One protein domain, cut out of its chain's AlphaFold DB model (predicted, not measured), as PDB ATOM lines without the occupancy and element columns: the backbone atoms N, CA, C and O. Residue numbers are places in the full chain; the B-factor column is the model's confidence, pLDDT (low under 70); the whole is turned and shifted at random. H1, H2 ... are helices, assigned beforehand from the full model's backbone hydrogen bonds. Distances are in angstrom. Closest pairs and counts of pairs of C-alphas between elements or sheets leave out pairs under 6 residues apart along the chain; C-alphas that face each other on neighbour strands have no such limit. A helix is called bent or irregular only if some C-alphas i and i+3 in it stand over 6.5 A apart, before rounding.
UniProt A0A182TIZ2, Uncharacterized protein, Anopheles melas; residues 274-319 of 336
ATOM      1  N   ALA A 274      95.363  13.993 301.986       80.50
ATOM      2  CA  ALA A 274      94.113  14.677 301.704       80.50
ATOM      3  C   ALA A 274      93.966  14.996 300.210       80.50
ATOM      4  O   ALA A 274      94.880  15.579 299.604       80.50
ATOM      5  N   GLU A 275      92.806  14.656 299.654       80.25
ATOM      6  CA  GLU A 275      92.465  14.850 298.241       80.25
ATOM      7  C   GLU A 275      92.210  16.342 297.964       80.25
ATOM      8  O   GLU A 275      92.757  16.938 297.029       80.25
ATOM      9  N   SER A 276      91.471  17.006 298.855       83.31
ATOM     10  CA  SER A 276      91.177  18.431 298.787       83.31
ATOM     11  C   SER A 276      92.321  19.281 299.332       83.31
ATOM     12  O   SER A 276      92.841  19.096 300.436       83.31
ATOM     13  N   VAL A 277      92.662  20.332 298.584       75.50
ATOM     14  CA  VAL A 277      93.611  21.366 299.027       75.50
ATOM     15  C   VAL A 277      93.110  22.075 300.291       75.50
ATOM     16  O   VAL A 277      93.921  22.472 301.130       75.50
ATOM     17  N   ARG A 278      91.784  22.222 300.437       79.81
ATOM     18  CA  ARG A 278      91.154  22.831 301.617       79.81
ATOM     19  C   ARG A 278      91.365  21.946 302.842       79.81
ATOM     20  O   ARG A 278      91.907  22.430 303.831       79.81
ATOM     21  N   CYS A 279      91.064  20.652 302.738       80.25
ATOM     22  CA  CYS A 279      91.242  19.706 303.838       80.25
ATOM     23  C   CYS A 279      92.706  19.450 304.185       80.25
ATOM     24  O   CYS A 279      93.049  19.372 305.361       80.25
ATOM     25  N   ARG A 280      93.605  19.448 303.197       81.00
ATOM     26  CA  ARG A 280      95.052  19.399 303.442       81.00
ATOM     27  C   ARG A 280      95.538  20.571 304.290       81.00
ATOM     28  O   ARG A 280      96.312  20.374 305.228       81.00
ATOM     29  N   ARG A 281      95.102  21.792 303.958       75.50
ATOM     30  CA  ARG A 281      95.463  23.008 304.703       75.50
ATOM     31  C   ARG A 281      94.853  23.001 306.098       75.50
ATOM     32  O   ARG A 281      95.597  23.214 307.044       75.50
ATOM     33  N   LEU A 282      93.563  22.685 306.211       76.88
ATOM     34  CA  LEU A 282      92.841  22.643 307.483       76.88
ATOM     35  C   LEU A 282      93.403  21.567 308.429       76.88
ATOM     36  O   LEU A 282      93.637  21.840 309.600       76.88
ATOM     37  N   CYS A 283      93.728  20.379 307.915       77.88
ATOM     38  CA  CYS A 283      94.426  19.327 308.658       77.88
ATOM     39  C   CYS A 283      95.803  19.802 309.142       77.88
ATOM     40  O   CYS A 283      96.149  19.647 310.313       77.88
ATOM     41  N   SER A 284      96.585  20.420 308.250       74.06
ATOM     42  CA  SER A 284      97.941  20.876 308.574       74.06
ATOM     43  C   SER A 284      97.937  21.984 309.624       74.06
ATOM     44  O   SER A 284      98.793  21.968 310.497       74.06
ATOM     45  N   THR A 285      96.988  22.925 309.580       71.19
ATOM     46  CA  THR A 285      96.862  23.989 310.591       71.19
ATOM     47  C   THR A 285      96.361  23.445 311.928       71.19
ATOM     48  O   THR A 285      96.937  23.768 312.970       71.19
ATOM     49  N   THR A 286      95.371  22.545 311.894       72.81
ATOM     50  CA  THR A 286      94.832  21.843 313.073       72.81
ATOM     51  C   THR A 286      95.938  21.092 313.816       72.81
ATOM     52  O   THR A 286      96.113  21.295 315.013       72.81
ATOM     53  N   TYR A 287      96.747  20.292 313.113       69.44
ATOM     54  CA  TYR A 287      97.837  19.508 313.713       69.44
ATOM     55  C   TYR A 287      99.183  20.246 313.802       69.44
ATOM     56  O   TYR A 287     100.158  19.679 314.294       69.44
ATOM     57  N   ALA A 288      99.278  21.497 313.338       60.28
ATOM     58  CA  ALA A 288     100.449  22.346 313.561       60.28
ATOM     59  C   ALA A 288     100.364  23.051 314.911       60.28
ATOM     60  O   ALA A 288     101.189  22.765 315.767       60.28
ATOM     61  N   ASN A 289      99.385  23.943 315.103       53.38
ATOM     62  CA  ASN A 289      99.313  24.803 316.294       53.38
ATOM     63  C   ASN A 289      97.873  25.153 316.739       53.38
ATOM     64  O   ASN A 289      97.708  25.800 317.768       53.38
ATOM     65  N   GLU A 290      96.830  24.754 315.996       57.81
ATOM     66  CA  GLU A 290      95.466  25.303 316.147       57.81
ATOM     67  C   GLU A 290      94.371  24.230 316.323       57.81
ATOM     68  O   GLU A 290      93.246  24.398 315.850       57.81
ATOM     69  N   TRP A 291      94.650  23.096 316.986       55.75
ATOM     70  CA  TRP A 291      93.621  22.046 317.086       55.75
ATOM     71  C   TRP A 291      92.373  22.470 317.846       55.75
ATOM     72  O   TRP A 291      91.280  22.086 317.465       55.75
ATOM     73  N   THR A 292      92.492  23.260 318.913       48.34
ATOM     74  CA  THR A 292      91.330  23.600 319.746       48.34
ATOM     75  C   THR A 292      90.298  24.436 319.004       48.34
ATOM     76  O   THR A 292      89.126  24.393 319.357       48.34
ATOM     77  N   THR A 293      90.731  25.210 318.010       57.16
ATOM     78  CA  THR A 293      89.856  26.072 317.210       57.16
ATOM     79  C   THR A 293      89.370  25.367 315.954       57.16
ATOM     80  O   THR A 293      88.197  25.481 315.627       57.16
ATOM     81  N   ASN A 294      90.236  24.601 315.287       63.78
ATOM     82  CA  ASN A 294      89.949  24.081 313.951       63.78
ATOM     83  C   ASN A 294      89.556  22.591 313.939       63.78
ATOM     84  O   ASN A 294      89.183  22.086 312.884       63.78
ATOM     85  N   LEU A 295      89.631  21.867 315.071       62.69
ATOM     86  CA  LEU A 295      89.328  20.427 315.113       62.69
ATOM     87  C   LEU A 295      87.871  20.133 314.749       62.69
ATOM     88  O   LEU A 295      87.631  19.213 313.980       62.69
ATOM     89  N   VAL A 296      86.915  20.909 315.263       72.12
ATOM     90  CA  VAL A 296      85.485  20.684 314.987       72.12
ATOM     91  C   VAL A 296      85.190  20.867 313.498       72.12
ATOM     92  O   VAL A 296      84.569  20.002 312.881       72.12
ATOM     93  N   ASP A 297      85.712  21.940 312.904       74.06
ATOM     94  CA  ASP A 297      85.561  22.223 311.474       74.06
ATOM     95  C   ASP A 297      86.287  21.173 310.621       74.06
ATOM     96  O   ASP A 297      85.776  20.734 309.594       74.06
ATOM     97  N   PHE A 298      87.455  20.696 311.059       79.44
ATOM     98  CA  PHE A 298      88.185  19.622 310.389       79.44
ATOM     99  C   PHE A 298      87.435  18.280 310.435       79.44
ATOM    100  O   PHE A 298      87.356  17.575 309.427       79.44
ATOM    101  N   GLU A 299      86.855  17.916 311.577       76.69
ATOM    102  CA  GLU A 299      86.080  16.684 311.721       76.69
ATOM    103  C   GLU A 299      84.809  16.716 310.859       76.69
ATOM    104  O   GLU A 299      84.504  15.733 310.179       76.69
ATOM    105  N   GLN A 300      84.107  17.852 310.830       80.31
ATOM    106  CA  GLN A 300      82.858  18.009 310.081       80.31
ATOM    107  C   GLN A 300      83.062  18.203 308.577       80.31
ATOM    108  O   GLN A 300      82.337  17.601 307.791       80.31
ATOM    109  N   GLU A 301      84.029  19.019 308.155       79.81
ATOM    110  CA  GLU A 301      84.242  19.302 306.731       79.81
ATOM    111  C   GLU A 301      85.117  18.249 306.043       79.81
ATOM    112  O   GLU A 301      84.954  18.027 304.847       79.81
ATOM    113  N   CYS A 302      86.042  17.602 306.764       82.25
ATOM    114  CA  CYS A 302      87.057  16.742 306.149       82.25
ATOM    115  C   CYS A 302      86.984  15.281 306.588       82.25
ATOM    116  O   CYS A 302      87.104  14.405 305.741       82.25
ATOM    117  N   LEU A 303      86.761  14.961 307.867       80.62
ATOM    118  CA  LEU A 303      86.649  13.548 308.274       80.62
ATOM    119  C   LEU A 303      85.259  12.954 307.988       80.62
ATOM    120  O   LEU A 303      85.135  11.739 307.803       80.62
ATOM    121  N   ALA A 304      84.216  13.779 307.899       80.81
ATOM    122  CA  ALA A 304      82.891  13.334 307.464       80.81
ATOM    123  C   ALA A 304      82.764  13.214 305.932       80.81
ATOM    124  O   ALA A 304      81.895  12.484 305.449       80.81
ATOM    125  N   ALA A 305      83.641  13.879 305.173       77.69
ATOM    126  CA  ALA A 305      83.620  13.880 303.716       77.69
ATOM    127  C   ALA A 305      83.991  12.496 303.134       77.69
ATOM    128  O   ALA A 305      85.014  11.915 303.518       77.69
ATOM    129  N   PRO A 306      83.186  11.922 302.220       81.25
ATOM    130  CA  PRO A 306      83.472  10.615 301.627       81.25
ATOM    131  C   PRO A 306      84.714  10.623 300.722       81.25
ATOM    132  O   PRO A 306      85.397   9.603 300.628       81.25
ATOM    133  N   GLU A 307      85.034  11.759 300.102       80.88
ATOM    134  CA  GLU A 307      86.220  11.956 299.261       80.88
ATOM    135  C   GLU A 307      87.550  11.895 300.033       80.88
ATOM    136  O   GLU A 307      88.569  11.496 299.476       80.88
ATOM    137  N   GLU A 308      87.552  12.198 301.332       86.44
ATOM    138  CA  GLU A 308      88.756  12.242 302.175       86.44
ATOM    139  C   GLU A 308      89.041  10.904 302.888       86.44
ATOM    140  O   GLU A 308      89.604  10.848 303.985       86.44
ATOM    141  N   HIS A 309      88.668   9.779 302.269       82.38
ATOM    142  CA  HIS A 309      88.812   8.448 302.869       82.38
ATOM    143  C   HIS A 309      90.268   8.105 303.229       82.38
ATOM    144  O   HIS A 309      90.523   7.555 304.300       82.38
ATOM    145  N   ALA A 310      91.229   8.425 302.356       76.19
ATOM    146  CA  ALA A 310      92.647   8.122 302.575       76.19
ATOM    147  C   ALA A 310      93.244   8.924 303.743       76.19
ATOM    148  O   ALA A 310      94.043   8.394 304.519       76.19
ATOM    149  N   LEU A 311      92.822  10.184 303.891       80.94
ATOM    150  CA  LEU A 311      93.156  11.023 305.036       80.94
ATOM    151  C   LEU A 311      92.563  10.439 306.320       80.94
ATOM    152  O   LEU A 311      93.300  10.200 307.275       80.94
ATOM    153  N   ARG A 312      91.252  10.160 306.329       84.50
ATOM    154  CA  ARG A 312      90.547   9.609 307.494       84.50
ATOM    155  C   ARG A 312      91.154   8.294 307.960       84.50
ATOM    156  O   ARG A 312      91.461   8.154 309.136       84.50
ATOM    157  N   GLN A 313      91.387   7.368 307.035       81.31
ATOM    158  CA  GLN A 313      91.981   6.072 307.341       81.31
ATOM    159  C   GLN A 313      93.372   6.224 307.973       81.31
ATOM    160  O   GLN A 313      93.645   5.613 308.999       81.31
ATOM    161  N   CYS A 314      94.223   7.091 307.421       78.56
ATOM    162  CA  CYS A 314      95.558   7.345 307.968       78.56
ATOM    163  C   CYS A 314      95.503   7.945 309.386       78.56
ATOM    164  O   CYS A 314      96.291   7.573 310.254       78.56
ATOM    165  N   ILE A 315      94.559   8.860 309.637       75.69
ATOM    166  CA  ILE A 315      94.357   9.473 310.958       75.69
ATOM    167  C   ILE A 315      93.798   8.455 311.970       75.69
ATOM    168  O   ILE A 315      94.216   8.459 313.131       75.69
ATOM    169  N   ASP A 316      92.892   7.572 311.545       68.75
ATOM    170  CA  ASP A 316      92.267   6.542 312.385       68.75
ATOM    171  C   ASP A 316      93.206   5.372 312.713       68.75
ATOM    172  O   ASP A 316      93.161   4.852 313.826       68.75
ATOM    173  N   GLU A 317      94.109   4.997 311.804       63.09
ATOM    174  CA  GLU A 317      95.154   3.985 312.038       63.09
ATOM    175  C   GLU A 317      96.175   4.414 313.116       63.09
ATOM    176  O   GLU A 317      96.899   3.581 313.659       63.09
ATOM    177  N   GLY A 318      96.188   5.699 313.495       50.28
ATOM    178  CA  GLY A 318      96.917   6.225 314.654       50.28
ATOM    179  C   GLY A 318      96.229   6.006 316.014       50.28
ATOM    180  O   GLY A 318      96.775   6.422 317.038       50.28
ATOM    181  N   LYS A 319      95.041   5.383 316.063       41.06
ATOM    182  CA  LYS A 319      94.333   5.036 317.309       41.06
ATOM    183  C   LYS A 319      94.788   3.659 317.812       41.06
ATOM    184  O   LYS A 319      94.709   2.669 317.086       41.06
TER     185      LYS A 319
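What this domain is: This is residues 274 to 319 of the 336 residues of an uncharacterized protein of Anopheles melas (UniProt A0A182TIZ2). Picture a helical hairpin, H1 and H2, with H3 turning off the end of H2 at a corner, making a V with it. The 46 printed residues hold three named helices, H1, H2, H3 in order, and no named strand: all helix. The whole is compact, with a radius of gyration of the C-alphas of 9.6 A and spans of 23 by 23 by 15 A.

Where its parts are: Find C-alpha 277 at (93.611, 21.366, 299.027); from there H1 runs to residue 286, 14.1 A. H2, residues 291 to 303, spans 14.1 A and is irregular, with C-alphas 293 and 296 7.3 A apart. H3, residues 306 to 316, spans 14.5 A and ends at (92.267, 6.542, 312.385); it is irregular, with C-alphas 307 and 310 8.2 A apart.

How they stand to each other: H1 and H2 touch as a hairpin, opposite ways at a shallow tilt of 31 degrees; their closest C-alphas, Thr 286 and Asn 294, are 5.4 A apart. H2 touches H3 only at the corner, with residues 302 to 303 alone, at a steep tilt of 49 degrees; the closest C-alphas, Leu 303 and Arg 312, are 5.6 A apart. H1 and H3 are near each other. O i to N i+4 pairs are within hydrogen-bond range throughout H1, in 7 of 9 in H2 and 5 of 7 in H3.

The domain as a whole: The farthest C-alphas, Asn 289 and Pro 306, are 25.8 A apart. The printed part has no cut, and both links are tight. Look for pLDDT under 70 at residues 287 to 295 and 316 to 319.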